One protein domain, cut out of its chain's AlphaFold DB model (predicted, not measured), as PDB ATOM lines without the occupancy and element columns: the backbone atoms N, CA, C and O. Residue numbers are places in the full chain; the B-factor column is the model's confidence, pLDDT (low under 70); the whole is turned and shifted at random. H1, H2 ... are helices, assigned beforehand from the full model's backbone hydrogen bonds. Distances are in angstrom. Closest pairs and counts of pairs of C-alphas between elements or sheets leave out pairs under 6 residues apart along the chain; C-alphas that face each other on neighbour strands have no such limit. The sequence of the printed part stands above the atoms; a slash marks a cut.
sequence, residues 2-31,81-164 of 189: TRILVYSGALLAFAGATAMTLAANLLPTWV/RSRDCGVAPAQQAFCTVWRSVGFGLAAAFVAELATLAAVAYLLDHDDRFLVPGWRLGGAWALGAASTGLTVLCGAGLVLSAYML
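Overview. This is residues 2 to 31 and 81 to 164 of the 189 residues of an uncharacterized protein of Sporothrix insectorum RCEF 264 (UniProt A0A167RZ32). Three long helices make a loose, splayed, elongated group: H3 packs on both H1 and H2, crossing H2 at a steep tilt, while H1 and H2 come close at the C-alphas of Asn 25 and Leu 105 without clearly touching. The chain leaves H2 in a loop, residues 126 to 137, that folds back at one end of the long axis, and residues 159 to 164 stick out. The printed part has 114 residues with three named helices, H1, H2 and H3 in chain order, and no named strand; the class is all helix. It is only just loose, close to extended, with a radius of gyration of the C-alphas of 19.6 A and spans of 63 by 33 by 30 A.

Along the chain. H1, residues 2 to 26, begins with C-alpha 2 at (43.340, 11.542, -19.862) and is 36.4 A long. H2, residues 89 to 125, is the longest at 51.6 A and begins with C-alpha 89 at (-1.982, 42.027, -0.391). H3, residues 138 to 163, is 36.8 A long and ends with C-alpha 163 at (7.445, 3.214, 5.676).

Arrangement. H1 and H3 touch, closest at the C-alphas of Leu 22 and Thr 150, 6.1 A apart. They run the same way at a shallow tilt of 34.9 degrees, only just short of steep. H2 with residues 112 to 116 alone touches H3 with residues 140 to 147 alone, closest at the C-alphas of Leu 116 and Ala 144, 6.7 A. These two run opposite ways at a steep tilt of 49 degrees. H1 and H2 are close but not clearly touching, with the C-alphas of Asn 25 and Leu 105 7.9 A apart. Every O i to N i+4 pair is within hydrogen-bond range in H1 and H3, and 32 of 33 are in H2.

Size, cuts and confidence. The two C-alphas farthest apart, those of Ala 88 and Pro 132, are 63.7 A apart. Residues 32 to 80 are not printed, and C-alphas 31 and 81 are 19.3 A apart across the cut. The link from H2 to H3, 12 residues, is long. The mean pLDDT of the printed part is 76.2; 25 residues are under 70, among them residues 2 to 11 and 157 to 162.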
ATOM      1  N   THR A   2      43.803  10.223 -20.353       55.47
ATOM      2  CA  THR A   2      43.340  11.542 -19.862       55.47
ATOM      3  C   THR A   2      41.860  11.831 -20.129       55.47
ATOM      4  O   THR A   2      41.164  12.330 -19.256       55.47
ATOM      5  N   ARG A   3      41.342  11.454 -21.303       42.81
ATOM      6  CA  ARG A   3      39.930  11.673 -21.659       42.81
ATOM      7  C   ARG A   3      38.952  10.935 -20.744       42.81
ATOM      8  O   ARG A   3      37.957  11.514 -20.345       42.81
ATOM      9  N   ILE A   4      39.263   9.694 -20.369       57.53
ATOM     10  CA  ILE A   4      38.406   8.894 -19.483       57.53
ATOM     11  C   ILE A   4      38.333   9.538 -18.097       57.53
ATOM     12  O   ILE A   4      37.241   9.715 -17.585       57.53
ATOM     13  N   LEU A   5      39.459   9.977 -17.526       62.28
ATOM     14  CA  LEU A   5      39.461  10.661 -16.226       62.28
ATOM     15  C   LEU A   5      38.706  11.996 -16.260       62.28
ATOM     16  O   LEU A   5      37.956  12.292 -15.336       62.28
ATOM     17  N   VAL A   6      38.863  12.773 -17.335       60.12
ATOM     18  CA  VAL A   6      38.143  14.044 -17.514       60.12
ATOM     19  C   VAL A   6      36.636  13.807 -17.638       60.12
ATOM     20  O   VAL A   6      35.857  14.481 -16.968       60.12
ATOM     21  N   TYR A   7      36.211  12.826 -18.438       50.53
ATOM     22  CA  TYR A   7      34.792  12.501 -18.592       50.53
ATOM     23  C   TYR A   7      34.192  11.887 -17.326       50.53
ATOM     24  O   TYR A   7      33.091  12.269 -16.947       50.53
ATOM     25  N   SER A   8      34.911  11.001 -16.636       52.62
ATOM     26  CA  SER A   8      34.460  10.419 -15.368       52.62
ATOM     27  C   SER A   8      34.366  11.465 -14.256       52.62
ATOM     28  O   SER A   8      33.410  11.452 -13.487       52.62
ATOM     29  N   GLY A   9      35.313  12.405 -14.182       65.88
ATOM     30  CA  GLY A   9      35.254  13.517 -13.232       65.88
ATOM     31  C   GLY A   9      34.074  14.452 -13.503       65.88
ATOM     32  O   GLY A   9      33.328  14.780 -12.583       65.88
ATOM     33  N   ALA A  10      33.852  14.819 -14.769       59.50
ATOM     34  CA  ALA A  10      32.695  15.619 -15.174       59.50
ATOM     35  C   ALA A  10      31.364  14.899 -14.893       59.50
ATOM     36  O   ALA A  10      30.425  15.518 -14.402       59.50
ATOM     37  N   LEU A  11      31.305  13.586 -15.141       61.41
ATOM     38  CA  LEU A  11      30.156  12.733 -14.833       61.41
ATOM     39  C   LEU A  11      29.834  12.737 -13.333       61.41
ATOM     40  O   LEU A  11      28.678  12.925 -12.966       61.41
ATOM     41  N   LEU A  12      30.835  12.550 -12.467       70.56
ATOM     42  CA  LEU A  12      30.633  12.543 -11.015       70.56
ATOM     43  C   LEU A  12      30.184  13.911 -10.491       70.56
ATOM     44  O   LEU A  12      29.267  13.984  -9.676       70.56
ATOM     45  N   ALA A  13      30.791  14.993 -10.987       68.75
ATOM     46  CA  ALA A  13      30.393  16.352 -10.627       68.75
ATOM     47  C   ALA A  13      28.943  16.643 -11.043       68.75
ATOM     48  O   ALA A  13      28.171  17.200 -10.263       68.75
ATOM     49  N   PHE A  14      28.558  16.219 -12.247       64.50
ATOM     50  CA  PHE A  14      27.203  16.389 -12.756       64.50
ATOM     51  C   PHE A  14      26.185  15.568 -11.957       64.50
ATOM     52  O   PHE A  14      25.201  16.125 -11.481       64.50
ATOM     53  N   ALA A  15      26.455  14.281 -11.720       66.88
ATOM     54  CA  ALA A  15      25.589  13.419 -10.915       66.88
ATOM     55  C   ALA A  15      25.406  13.954  -9.482       66.88
ATOM     56  O   ALA A  15      24.295  13.936  -8.953       66.88
ATOM     57  N   GLY A  16      26.472  14.489  -8.874       74.69
ATOM     58  CA  GLY A  16      26.403  15.161  -7.576       74.69
ATOM     59  C   GLY A  16      25.533  16.421  -7.603       74.69
ATOM     60  O   GLY A  16      24.680  16.596  -6.735       74.69
ATOM     61  N   ALA A  17      25.686  17.265  -8.627       67.94
ATOM     62  CA  ALA A  17      24.870  18.469  -8.797       67.94
ATOM     63  C   ALA A  17      23.380  18.136  -9.003       67.94
ATOM     64  O   ALA A  17      22.510  18.792  -8.422       67.94
ATOM     65  N   THR A  18      23.072  17.078  -9.758       67.25
ATOM     66  CA  THR A  18      21.703  16.567  -9.916       67.25
ATOM     67  C   THR A  18      21.137  16.075  -8.585       67.25
ATOM     68  O   THR A  18      20.030  16.460  -8.213       67.25
ATOM     69  N   ALA A  19      21.897  15.272  -7.832       72.88
ATOM     70  CA  ALA A  19      21.466  14.771  -6.528       72.88
ATOM     71  C   ALA A  19      21.180  15.916  -5.540       72.88
ATOM     72  O   ALA A  19      20.171  15.883  -4.839       72.88
ATOM     73  N   MET A  20      22.013  16.962  -5.536       75.25
ATOM     74  CA  MET A  20      21.782  18.167  -4.733       75.25
ATOM     75  C   MET A  20      20.540  18.939  -5.177       75.25
ATOM     76  O   MET A  20      19.764  19.384  -4.336       75.25
ATOM     77  N   THR A  21      20.316  19.061  -6.487       75.88
ATOM     78  CA  THR A  21      19.125  19.727  -7.035       75.88
ATOM     79  C   THR A  21      17.853  18.989  -6.630       75.88
ATOM     80  O   THR A  21      16.864  19.613  -6.243       75.88
ATOM     81  N   LEU A  22      17.870  17.659  -6.655       67.62
ATOM     82  CA  LEU A  22      16.733  16.869  -6.210       67.62
ATOM     83  C   LEU A  22      16.515  16.973  -4.701       67.62
ATOM     84  O   LEU A  22      15.381  17.171  -4.265       67.62
ATOM     85  N   ALA A  23      17.584  16.837  -3.913       76.12
ATOM     86  CA  ALA A  23      17.509  16.987  -2.467       76.12
ATOM     87  C   ALA A  23      16.892  18.349  -2.120       76.12
ATOM     88  O   ALA A  23      15.956  18.406  -1.329       76.12
ATOM     89  N   ALA A  24      17.309  19.416  -2.808       76.19
ATOM     90  CA  ALA A  24      16.712  20.737  -2.664       76.19
ATOM     91  C   ALA A  24      15.220  20.757  -3.030       76.19
ATOM     92  O   ALA A  24      14.452  21.394  -2.329       76.19
ATOM     93  N   ASN A  25      14.764  20.043  -4.062       73.50
ATOM     94  CA  ASN A  25      13.342  20.022  -4.433       73.50
ATOM     95  C   ASN A  25      12.445  19.264  -3.440       73.50
ATOM     96  O   ASN A  25      11.291  19.648  -3.244       73.50
ATOM     97  N   LEU A  26      12.952  18.190  -2.830       74.44
ATOM     98  CA  LEU A  26      12.142  17.266  -2.028       74.44
ATOM     99  C   LEU A  26      12.269  17.467  -0.519       74.44
ATOM    100  O   LEU A  26      11.332  17.143   0.213       74.44
ATOM    101  N   LEU A  27      13.400  17.990  -0.040       79.31
ATOM    102  CA  LEU A  27      13.580  18.261   1.380       79.31
ATOM    103  C   LEU A  27      12.648  19.399   1.814       79.31
ATOM    104  O   LEU A  27      12.594  20.440   1.155       79.31
ATOM    105  N   PRO A  28      11.951  19.265   2.955       73.88
ATOM    106  CA  PRO A  28      11.109  20.327   3.488       73.88
ATOM    107  C   PRO A  28      11.908  21.434   4.204       73.88
ATOM    108  O   PRO A  28      11.346  22.203   4.974       73.88
ATOM    109  N   THR A  29      13.221  21.519   3.977       81.56
ATOM    110  CA  THR A  29      14.154  22.381   4.718       81.56
ATOM    111  C   THR A  29      14.719  23.500   3.844       81.56
ATOM    112  O   THR A  29      15.925  23.732   3.831       81.56
ATOM    113  N   TRP A  30      13.870  24.180   3.069       84.81
ATOM    114  CA  TRP A  30      14.315  25.305   2.232       84.81
ATOM    115  C   TRP A  30      14.623  26.525   3.083       84.81
ATOM    116  O   TRP A  30      15.575  27.258   2.831       84.81
ATOM    117  N   VAL A  31      13.786  26.736   4.093       87.44
ATOM    118  CA  VAL A  31      13.944  27.785   5.089       87.44
ATOM    119  C   VAL A  31      13.785  27.130   6.444       87.44
ATOM    120  O   VAL A  31      12.774  26.476   6.695       87.44
ATOM    121  N   ARG A  81      -4.332  27.963   2.283       77.75
ATOM    122  CA  ARG A  81      -5.006  29.239   1.985       77.75
ATOM    123  C   ARG A  81      -5.523  29.976   3.220       77.75
ATOM    124  O   ARG A  81      -5.540  31.192   3.213       77.75
ATOM    125  N   SER A  82      -5.971  29.257   4.242       73.31
ATOM    126  CA  SER A  82      -6.618  29.849   5.417       73.31
ATOM    127  C   SER A  82      -5.648  30.378   6.474       73.31
ATOM    128  O   SER A  82      -6.056  31.198   7.287       73.31
ATOM    129  N   ARG A  83      -4.396  29.900   6.494       74.81
ATOM    130  CA  ARG A  83      -3.413  30.227   7.546       74.81
ATOM    131  C   ARG A  83      -2.145  30.878   7.011       74.81
ATOM    132  O   ARG A  83      -1.650  31.813   7.623       74.81
ATOM    133  N   ASP A  84      -1.643  30.401   5.876       79.25
ATOM    134  CA  ASP A  84      -0.369  30.869   5.315       79.25
ATOM    135  C   ASP A  84      -0.580  32.021   4.325       79.25
ATOM    136  O   ASP A  84       0.270  32.893   4.166       79.25
ATOM    137  N   CYS A  85      -1.746  32.043   3.674       81.94
ATOM    138  CA  CYS A  85      -2.141  33.108   2.763       81.94
ATOM    139  C   CYS A  85      -3.044  34.091   3.508       81.94
ATOM    140  O   CYS A  85      -4.261  33.923   3.555       81.94
ATOM    141  N   GLY A  86      -2.452  35.105   4.129       74.25
ATOM    142  CA  GLY A  86      -3.239  36.133   4.801       74.25
ATOM    143  C   GLY A  86      -4.064  36.992   3.833       74.25
ATOM    144  O   GLY A  86      -3.890  36.957   2.614       74.25
ATOM    145  N   VAL A  87      -4.990  37.777   4.387       74.50
ATOM    146  CA  VAL A  87      -5.871  38.679   3.621       74.50
ATOM    147  C   VAL A  87      -5.155  39.933   3.118       74.50
ATOM    148  O   VAL A  87      -5.640  40.563   2.180       74.50
ATOM    149  N   ALA A  88      -3.998  40.282   3.687       77.25
ATOM    150  CA  ALA A  88      -3.220  41.430   3.238       77.25
ATOM    151  C   ALA A  88      -2.575  41.174   1.857       77.25
ATOM    152  O   ALA A  88      -2.106  40.063   1.593       77.25
ATOM    153  N   PRO A  89      -2.466  42.194   0.984       73.06
ATOM    154  CA  PRO A  89      -1.982  42.027  -0.391       73.06
ATOM    155  C   PRO A  89      -0.566  41.428  -0.485       73.06
ATOM    156  O   PRO A  89      -0.308  40.590  -1.348       73.06
ATOM    157  N   ALA A  90       0.339  41.768   0.440       71.50
ATOM    158  CA  ALA A  90       1.687  41.192   0.484       71.50
ATOM    159  C   ALA A  90       1.690  39.684   0.823       71.50
ATOM    160  O   ALA A  90       2.456  38.913   0.247       71.50
ATOM    161  N   GLN A  91       0.795  39.245   1.715       73.12
ATOM    162  CA  GLN A  91       0.671  37.837   2.115       73.12
ATOM    163  C   GLN A  91       0.039  36.981   1.000       73.12
ATOM    164  O   GLN A  91       0.376  35.810   0.834       73.12
ATOM    165  N   GLN A  92      -0.831  37.568   0.173       76.62
ATOM    166  CA  GLN A  92      -1.392  36.908  -1.011       76.62
ATOM    167  C   GLN A  92      -0.358  36.735  -2.134       76.62
ATOM    168  O   GLN A  92      -0.320  35.690  -2.795       76.62
ATOM    169  N   ALA A  93       0.499  37.742  -2.338       80.00
ATOM    170  CA  ALA A  93       1.592  37.672  -3.301       80.00
ATOM    171  C   ALA A  93       2.551  36.524  -2.960       80.00
ATOM    172  O   ALA A  93       2.895  35.744  -3.846       80.00
ATOM    173  N   PHE A  94       2.882  36.350  -1.674       82.00
ATOM    174  CA  PHE A  94       3.698  35.230  -1.205       82.00
ATOM    175  C   PHE A  94       3.147  33.877  -1.674       82.00
ATOM    176  O   PHE A  94       3.860  33.125  -2.330       82.00
ATOM    177  N   CYS A  95       1.866  33.583  -1.433       82.56
ATOM    178  CA  CYS A  95       1.285  32.301  -1.838       82.56
ATOM    179  C   CYS A  95       1.256  32.086  -3.353       82.56
ATOM    180  O   CYS A  95       1.388  30.952  -3.817       82.56
ATOM    181  N   THR A  96       1.069  33.157  -4.122       83.44
ATOM    182  CA  THR A  96       1.054  33.093  -5.587       83.44
ATOM    183  C   THR A  96       2.451  32.797  -6.119       83.44
ATOM    184  O   THR A  96       2.632  31.861  -6.899       83.44
ATOM    185  N   VAL A  97       3.450  33.535  -5.632       86.06
ATOM    186  CA  VAL A  97       4.855  33.350  -6.002       86.06
ATOM    187  C   VAL A  97       5.336  31.968  -5.563       86.06
ATOM    188  O   VAL A  97       5.839  31.211  -6.388       86.06
ATOM    189  N   TRP A  98       5.086  31.570  -4.317       86.06
ATOM    190  CA  TRP A  98       5.501  30.267  -3.791       86.06
ATOM    191  C   TRP A  98       4.897  29.099  -4.581       86.06
ATOM    192  O   TRP A  98       5.596  28.155  -4.948       86.06
ATOM    193  N   ARG A  99       3.606  29.179  -4.934       83.31
ATOM    194  CA  ARG A  99       2.976  28.176  -5.807       83.31
ATOM    195  C   ARG A  99       3.541  28.184  -7.223       83.31
ATOM    196  O   ARG A  99       3.702  27.108  -7.795       83.31
ATOM    197  N   SER A 100       3.850  29.353  -7.783       84.00
ATOM    198  CA  SER A 100       4.472  29.430  -9.110       84.00
ATOM    199  C   SER A 100       5.875  28.828  -9.135       84.00
ATOM    200  O   SER A 100       6.225  28.201 -10.127       84.00
ATOM    201  N   VAL A 101       6.642  28.929  -8.041       85.00
ATOM    202  CA  VAL A 101       7.948  28.265  -7.911       85.00
ATOM    203  C   VAL A 101       7.773  26.750  -7.971       85.00
ATOM    204  O   VAL A 101       8.460  26.088  -8.745       85.00
ATOM    205  N   GLY A 102       6.795  26.202  -7.240       78.75
ATOM    206  CA  GLY A 102       6.493  24.769  -7.297       78.75
ATOM    207  C   GLY A 102       6.062  24.294  -8.683       78.75
ATOM    208  O   GLY A 102       6.556  23.280  -9.171       78.75
ATOM    209  N   PHE A 103       5.195  25.054  -9.356       78.12
ATOM    210  CA  PHE A 103       4.814  24.761 -10.739       78.12
ATOM    211  C   PHE A 103       6.004  24.868 -11.703       78.12
ATOM    212  O   PHE A 103       6.165  24.010 -12.565       78.12
ATOM    213  N   GLY A 104       6.851  25.887 -11.550       83.19
ATOM    214  CA  GLY A 104       8.019  26.112 -12.398       83.19
ATOM    215  C   GLY A 104       9.030  24.972 -12.315       83.19
ATOM    216  O   GLY A 104       9.518  24.515 -13.344       83.19
ATOM    217  N   LEU A 105       9.285  24.457 -11.112       79.44
ATOM    218  CA  LEU A 105      10.184  23.317 -10.909       79.44
ATOM    219  C   LEU A 105       9.614  22.022 -11.499       79.44
ATOM    220  O   LEU A 105      10.335  21.288 -12.172       79.44
ATOM    221  N   ALA A 106       8.309  21.779 -11.342       78.75
ATOM    222  CA  ALA A 106       7.644  20.641 -11.977       78.75
ATOM    223  C   ALA A 106       7.642  20.748 -13.516       78.75
ATOM    224  O   ALA A 106       7.920  19.771 -14.209       78.75
ATOM    225  N   ALA A 107       7.370  21.937 -14.059       81.69
ATOM    226  CA  ALA A 107       7.390  22.190 -15.497       81.69
ATOM    227  C   ALA A 107       8.799  22.024 -16.087       81.69
ATOM    228  O   ALA A 107       8.937  21.445 -17.162       81.69
ATOM    229  N   ALA A 108       9.838  22.473 -15.376       82.56
ATOM    230  CA  ALA A 108      11.228  22.275 -15.776       82.56
ATOM    231  C   ALA A 108      11.579  20.782 -15.875       82.56
ATOM    232  O   ALA A 108      12.133  20.350 -16.883       82.56
ATOM    233  N   PHE A 109      11.171  19.985 -14.886       78.12
ATOM    234  CA  PHE A 109      11.374  18.536 -14.898       78.12
ATOM    235  C   PHE A 109      10.651  17.844 -16.071       78.12
ATOM    236  O   PHE A 109      11.222  16.995 -16.755       78.12
ATOM    237  N   VAL A 110       9.407  18.240 -16.362       83.25
ATOM    238  CA  VAL A 110       8.653  17.719 -17.519       83.25
ATOM    239  C   VAL A 110       9.300  18.126 -18.845       83.25
ATOM    240  O   VAL A 110       9.384  17.309 -19.761       83.25
ATOM    241  N   ALA A 111       9.777  19.366 -18.960       81.81
ATOM    242  CA  ALA A 111      10.456  19.850 -20.159       81.81
ATOM    243  C   ALA A 111      11.771  19.096 -20.423       81.81
ATOM    244  O   ALA A 111      12.084  18.785 -21.575       81.81
ATOM    245  N   GLU A 112      12.513  18.747 -19.369       84.94
ATOM    246  CA  GLU A 112      13.719  17.918 -19.462       84.94
ATOM    247  C   GLU A 112      13.395  16.524 -20.026       84.94
ATOM    248  O   GLU A 112      13.989  16.102 -21.021       84.94
ATOM    249  N   LEU A 113      12.375  15.855 -19.473       82.75
ATOM    250  CA  LEU A 113      11.889  14.561 -19.968       82.75
ATOM    251  C   LEU A 113      11.414  14.630 -21.426       82.75
ATOM    252  O   LEU A 113      11.763  13.766 -22.233       82.75
ATOM    253  N   ALA A 114      10.651  15.666 -21.779       82.75
ATOM    254  CA  ALA A 114      10.156  15.868 -23.137       82.75
ATOM    255  C   ALA A 114      11.303  16.063 -24.138       82.75
ATOM    256  O   ALA A 114      11.257  15.525 -25.242       82.75
ATOM    257  N   THR A 115      12.356  16.781 -23.744       84.31
ATOM    258  CA  THR A 115      13.532  17.013 -24.593       84.31
ATOM    259  C   THR A 115      14.307  15.717 -24.833       84.31
ATOM    260  O   THR A 115      14.649  15.411 -25.977       84.31
ATOM    261  N   LEU A 116      14.542  14.918 -23.786       86.19
ATOM    262  CA  LEU A 116      15.198  13.613 -23.915       86.19
ATOM    263  C   LEU A 116      14.410  12.666 -24.828       86.19
ATOM    264  O   LEU A 116      15.008  12.025 -25.698       86.19
ATOM    265  N   ALA A 117      13.085  12.619 -24.659       84.94
ATOM    266  CA  ALA A 117      12.188  11.808 -25.475       84.94
ATOM    267  C   ALA A 117      12.152  12.275 -26.937       84.94
ATOM    268  O   ALA A 117      12.234  11.446 -27.840       84.94
ATOM    269  N   ALA A 118      12.087  13.585 -27.186       81.94
ATOM    270  CA  ALA A 118      12.075  14.141 -28.537       81.94
ATOM    271  C   ALA A 118      13.367  13.822 -29.304       81.94
ATOM    272  O   ALA A 118      13.309  13.445 -30.470       81.94
ATOM    273  N   VAL A 119      14.534  13.924 -28.658       84.62
ATOM    274  CA  VAL A 119      15.821  13.582 -29.289       84.62
ATOM    275  C   VAL A 119      15.903  12.090 -29.620       84.62
ATOM    276  O   VAL A 119      16.355  11.741 -30.708       84.62
ATOM    277  N   ALA A 120      15.443  11.219 -28.716       86.44
ATOM    278  CA  ALA A 120      15.375   9.781 -28.982       86.44
ATOM    279  C   ALA A 120      14.422   9.472 -30.146       86.44
ATOM    280  O   ALA A 120      14.800   8.777 -31.083       86.44
ATOM    281  N   TYR A 121      13.230  10.075 -30.139       87.31
ATOM    282  CA  TYR A 121      12.247   9.927 -31.210       87.31
ATOM    283  C   TYR A 121      12.796  10.366 -32.571       87.31
ATOM    284  O   TYR A 121      12.654   9.635 -33.548       87.31
ATOM    285  N   LEU A 122      13.448  11.534 -32.641       87.19
ATOM    286  CA  LEU A 122      14.041  12.041 -33.879       87.19
ATOM    287  C   LEU A 122      15.129  11.112 -34.420       87.19
ATOM    288  O   LEU A 122      15.206  10.937 -35.631       87.19
ATOM    289  N   LEU A 123      15.945  10.505 -33.553       87.69
ATOM    290  CA  LEU A 123      16.958   9.547 -33.991       87.69
ATOM    291  C   LEU A 123      16.323   8.340 -34.706       87.69
ATOM    292  O   LEU A 123      16.863   7.882 -35.710       87.69
ATOM    293  N   ASP A 124      15.180   7.868 -34.208       87.19
ATOM    294  CA  ASP A 124      14.481   6.693 -34.741       87.19
ATOM    295  C   ASP A 124      13.575   7.005 -35.950       87.19
ATOM    296  O   ASP A 124      13.261   6.097 -36.717       87.19
ATOM    297  N   HIS A 125      13.127   8.259 -36.118       85.62
ATOM    298  CA  HIS A 125      12.062   8.621 -37.072       85.62
ATOM    299  C   HIS A 125      12.444   9.672 -38.126       85.62
ATOM    300  O   HIS A 125      11.665   9.887 -39.052       85.62
ATOM    301  N   ASP A 126      13.581  10.361 -38.009       88.38
ATOM    302  CA  ASP A 126      14.013  11.358 -38.999       88.38
ATOM    303  C   ASP A 126      14.980  10.731 -40.012       88.38
ATOM    304  O   ASP A 126      16.020  10.175 -39.643       88.38
ATOM    305  N   ASP A 127      14.672  10.878 -41.303       85.25
ATOM    306  CA  ASP A 127      15.450  10.317 -42.416       85.25
ATOM    307  C   ASP A 127      16.941  10.694 -42.377       85.25
ATOM    308  O   ASP A 127      17.791   9.943 -42.862       85.25
ATOM    309  N   ARG A 128      17.295  11.832 -41.762       80.75
ATOM    310  CA  ARG A 128      18.692  12.271 -41.610       80.75
ATOM    311  C   ARG A 128      19.502  11.376 -40.672       80.75
ATOM    312  O   ARG A 128      20.721  11.290 -40.829       80.75
ATOM    313  N   PHE A 129      18.848  10.728 -39.710       79.69
ATOM    314  CA  PHE A 129      19.483   9.890 -38.692       79.69
ATOM    315  C   PHE A 129      19.331   8.384 -38.950       79.69
ATOM    316  O   PHE A 129      20.070   7.599 -38.358       79.69
ATOM    317  N   LEU A 130      18.476   7.981 -39.900       77.94
ATOM    318  CA  LEU A 130      18.299   6.585 -40.328       77.94
ATOM    319  C   LEU A 130      19.513   5.998 -41.070       77.94
ATOM    320  O   LEU A 130      19.604   4.783 -41.260       77.94
ATOM    321  N   VAL A 131      20.468   6.839 -41.486       83.25
ATOM    322  CA  VAL A 131      21.732   6.367 -42.063       83.25
ATOM    323  C   VAL A 131      22.495   5.559 -41.000       83.25
ATOM    324  O   VAL A 131      22.782   6.084 -39.920       83.25
ATOM    325  N   PRO A 132      22.871   4.296 -41.272       75.62
ATOM    326  CA  PRO A 132      23.522   3.447 -40.283       75.62
ATOM    327  C   PRO A 132      24.825   4.082 -39.781       75.62
ATOM    328  O   PRO A 132      25.750   4.333 -40.551       75.62
ATOM    329  N   GLY A 133      24.897   4.338 -38.472       82.06
ATOM    330  CA  GLY A 133      26.069   4.936 -37.822       82.06
ATOM    331  C   GLY A 133      25.742   5.969 -36.745       82.06
ATOM    332  O   GLY A 133      26.549   6.152 -35.831       82.06
ATOM    333  N   TRP A 134      24.562   6.594 -36.801       84.88
ATOM    334  CA  TRP A 134      24.105   7.527 -35.771       84.88
ATOM    335  C   TRP A 134      23.702   6.803 -34.487       84.88
ATOM    336  O   TRP A 134      23.167   5.695 -34.503       84.88
ATOM    337  N   ARG A 135      24.031   7.414 -33.349       87.88
ATOM    338  CA  ARG A 135      23.811   6.868 -32.007       87.88
ATOM    339  C   ARG A 135      23.522   8.015 -31.056       87.88
ATOM    340  O   ARG A 135      24.072   9.104 -31.231       87.88
ATOM    341  N   LEU A 136      22.750   7.751 -30.007       85.25
ATOM    342  CA  LEU A 136      22.620   8.687 -28.893       85.25
ATOM    343  C   LEU A 136      24.001   8.911 -28.265       85.25
ATOM    344  O   LEU A 136      24.699   7.969 -27.884       85.25
ATOM    345  N   GLY A 137      24.424  10.172 -28.233       84.94
ATOM    346  CA  GLY A 137      25.745  10.561 -27.755       84.94
ATOM    347  C   GLY A 137      25.847  10.572 -26.231       84.94
ATOM    348  O   GLY A 137      24.851  10.493 -25.511       84.94
ATOM    349  N   GLY A 138      27.071  10.758 -25.730       71.94
ATOM    350  CA  GLY A 138      27.340  10.811 -24.290       71.94
ATOM    351  C   GLY A 138      26.496  11.855 -23.552       71.94
ATOM    352  O   GLY A 138      25.962  11.550 -22.498       71.94
ATOM    353  N   ALA A 139      26.295  13.048 -24.122       76.94
ATOM    354  CA  ALA A 139      25.483  14.098 -23.498       76.94
ATOM    355  C   ALA A 139      24.014  13.686 -23.287       76.94
ATOM    356  O   ALA A 139      23.438  13.983 -22.244       76.94
ATOM    357  N   TRP A 140      23.429  12.958 -24.243       87.44
ATOM    358  CA  TRP A 140      22.071  12.434 -24.100       87.44
ATOM    359  C   TRP A 140      22.012  11.351 -23.020       87.44
ATOM    360  O   TRP A 140      21.144  11.397 -22.155       87.44
ATOM    361  N   ALA A 141      22.976  10.421 -23.016       78.00
ATOM    362  CA  ALA A 141      23.040   9.360 -22.010       78.00
ATOM    363  C   ALA A 141      23.236   9.919 -20.592       78.00
ATOM    364  O   ALA A 141      22.630   9.425 -19.645       78.00
ATOM    365  N   LEU A 142      24.047  10.972 -20.453       75.94
ATOM    366  CA  LEU A 142      24.246  11.697 -19.199       75.94
ATOM    367  C   LEU A 142      22.951  12.349 -18.709       75.94
ATOM    368  O   LEU A 142      22.618  12.195 -17.538       75.94
ATOM    369  N   GLY A 143      22.210  13.016 -19.602       78.75
ATOM    370  CA  GLY A 143      20.905  13.599 -19.282       78.75
ATOM    371  C   GLY A 143      19.874  12.540 -18.879       78.75
ATOM    372  O   GLY A 143      19.233  12.650 -17.843       78.75
ATOM    373  N   ALA A 144      19.766  11.445 -19.633       83.06
ATOM    374  CA  ALA A 144      18.854  10.352 -19.293       83.06
ATOM    375  C   ALA A 144      19.197   9.702 -17.939       83.06
ATOM    376  O   ALA A 144      18.303   9.405 -17.143       83.06
ATOM    377  N   ALA A 145      20.488   9.519 -17.648       82.88
ATOM    378  CA  ALA A 145      20.945   8.997 -16.365       82.88
ATOM    379  C   ALA A 145      20.637   9.957 -15.203       82.88
ATOM    380  O   ALA A 145      20.184   9.498 -14.150       82.88
ATOM    381  N   SER A 146      20.833  11.271 -15.379       80.88
ATOM    382  CA  SER A 146      20.515  12.263 -14.344       80.88
ATOM    383  C   SER A 146      19.024  12.315 -14.043       80.88
ATOM    384  O   SER A 146      18.630  12.262 -12.876       80.88
ATOM    385  N   THR A 147      18.178  12.337 -15.073       80.50
ATOM    386  CA  THR A 147      16.726  12.329 -14.878       80.50
ATOM    387  C   THR A 147      16.265  11.019 -14.223       80.50
ATOM    388  O   THR A 147      15.439  11.044 -13.312       80.50
ATOM    389  N   GLY A 148      16.847   9.871 -14.594       82.19
ATOM    390  CA  GLY A 148      16.551   8.577 -13.966       82.19
ATOM    391  C   GLY A 148      16.912   8.518 -12.476       82.19
ATOM    392  O   GLY A 148      16.091   8.104 -11.656       82.19
ATOM    393  N   LEU A 149      18.103   8.994 -12.098       78.12
ATOM    394  CA  LEU A 149      18.510   9.099 -10.690       78.12
ATOM    395  C   LEU A 149      17.572  10.022  -9.896       78.12
ATOM    396  O   LEU A 149      17.228   9.730  -8.750       78.12
ATOM    397  N   THR A 150      17.117  11.102 -10.535       74.75
ATOM    398  CA  THR A 150      16.168  12.060  -9.957       74.75
ATOM    399  C   THR A 150      14.847  11.381  -9.573       74.75
ATOM    400  O   THR A 150      14.365  11.530  -8.450       74.75
ATOM    401  N   VAL A 151      14.294  10.557 -10.470       77.50
ATOM    402  CA  VAL A 151      13.058   9.793 -10.226       77.50
ATOM    403  C   VAL A 151      13.226   8.782  -9.088       77.50
ATOM    404  O   VAL A 151      12.356   8.685  -8.221       77.50
ATOM    405  N   LEU A 152      14.340   8.046  -9.062       77.25
ATOM    406  CA  LEU A 152      14.594   7.003  -8.061       77.25
ATOM    407  C   LEU A 152      14.671   7.563  -6.638       77.25
ATOM    408  O   LEU A 152      14.009   7.058  -5.732       77.25
ATOM    409  N   CYS A 153      15.442   8.627  -6.437       69.62
ATOM    410  CA  CYS A 153      15.549   9.271  -5.132       69.62
ATOM    411  C   CYS A 153      14.217   9.917  -4.702       69.62
ATOM    412  O   CYS A 153      13.863   9.863  -3.523       69.62
ATOM    413  N   GLY A 154      13.438  10.457  -5.650       65.38
ATOM    414  CA  GLY A 154      12.090  10.956  -5.377       65.38
ATOM    415  C   GLY A 154      11.137   9.876  -4.882       65.38
ATOM    416  O   GLY A 154      10.467  10.060  -3.865       65.38
ATOM    417  N   ALA A 155      11.137   8.717  -5.537       71.38
ATOM    418  CA  ALA A 155      10.375   7.562  -5.081       71.38
ATOM    419  C   ALA A 155      10.831   7.082  -3.691       71.38
ATOM    420  O   ALA A 155       9.988   6.754  -2.861       71.38
ATOM    421  N   GLY A 156      12.140   7.095  -3.415       70.31
ATOM    422  CA  GLY A 156      12.706   6.721  -2.115       70.31
ATOM    423  C   GLY A 156      12.212   7.595  -0.961       70.31
ATOM    424  O   GLY A 156      11.809   7.061   0.068       70.31
ATOM    425  N   LEU A 157      12.172   8.918  -1.142       63.53
ATOM    426  CA  LEU A 157      11.674   9.853  -0.121       63.53
ATOM    427  C   LEU A 157      10.155   9.767   0.075       63.53
ATOM    428  O   LEU A 157       9.649   9.887   1.188       63.53
ATOM    429  N   VAL A 158       9.405   9.528  -1.003       68.31
ATOM    430  CA  VAL A 158       7.964   9.273  -0.890       68.31
ATOM    431  C   VAL A 158       7.719   7.969  -0.133       68.31
ATOM    432  O   VAL A 158       6.900   7.938   0.778       68.31
ATOM    433  N   LEU A 159       8.452   6.904  -0.464       66.50
ATOM    434  CA  LEU A 159       8.349   5.615   0.216       66.50
ATOM    435  C   LEU A 159       8.762   5.718   1.687       66.50
ATOM    436  O   LEU A 159       8.099   5.130   2.538       66.50
ATOM    437  N   SER A 160       9.804   6.491   2.000       62.50
ATOM    438  CA  SER A 160      10.247   6.709   3.376       62.50
ATOM    439  C   SER A 160       9.159   7.391   4.207       62.50
ATOM    440  O   SER A 160       8.951   7.005   5.348       62.50
ATOM    441  N   ALA A 161       8.392   8.314   3.620       64.44
ATOM    442  CA  ALA A 161       7.254   8.947   4.288       64.44
ATOM    443  C   ALA A 161       6.082   7.989   4.589       64.44
ATOM    444  O   ALA A 161       5.240   8.318   5.421       64.44
ATOM    445  N   TYR A 162       6.004   6.831   3.921       68.94
ATOM    446  CA  TYR A 162       4.994   5.800   4.194       68.94
ATOM    447  C   TYR A 162       5.519   4.654   5.069       68.94
ATOM    448  O   TYR A 162       4.737   4.033   5.783       68.94
ATOM    449  N   MET A 163       6.814   4.340   4.978       73.62
ATOM    450  CA  MET A 163       7.445   3.214   5.676       73.62
ATOM    451  C   MET A 163       7.950   3.581   7.073       73.62
ATOM    452  O   MET A 163       7.975   2.719   7.948       73.62
ATOM    453  N   LEU A 164       8.381   4.827   7.280       56.69
ATOM    454  CA  LEU A 164       8.869   5.284   8.577       56.69
ATOM    455  C   LEU A 164       7.685   5.841   9.380       56.69
ATOM    456  O   LEU A 164       6.977   6.718   8.871       56.69
TER     457      LEU A 164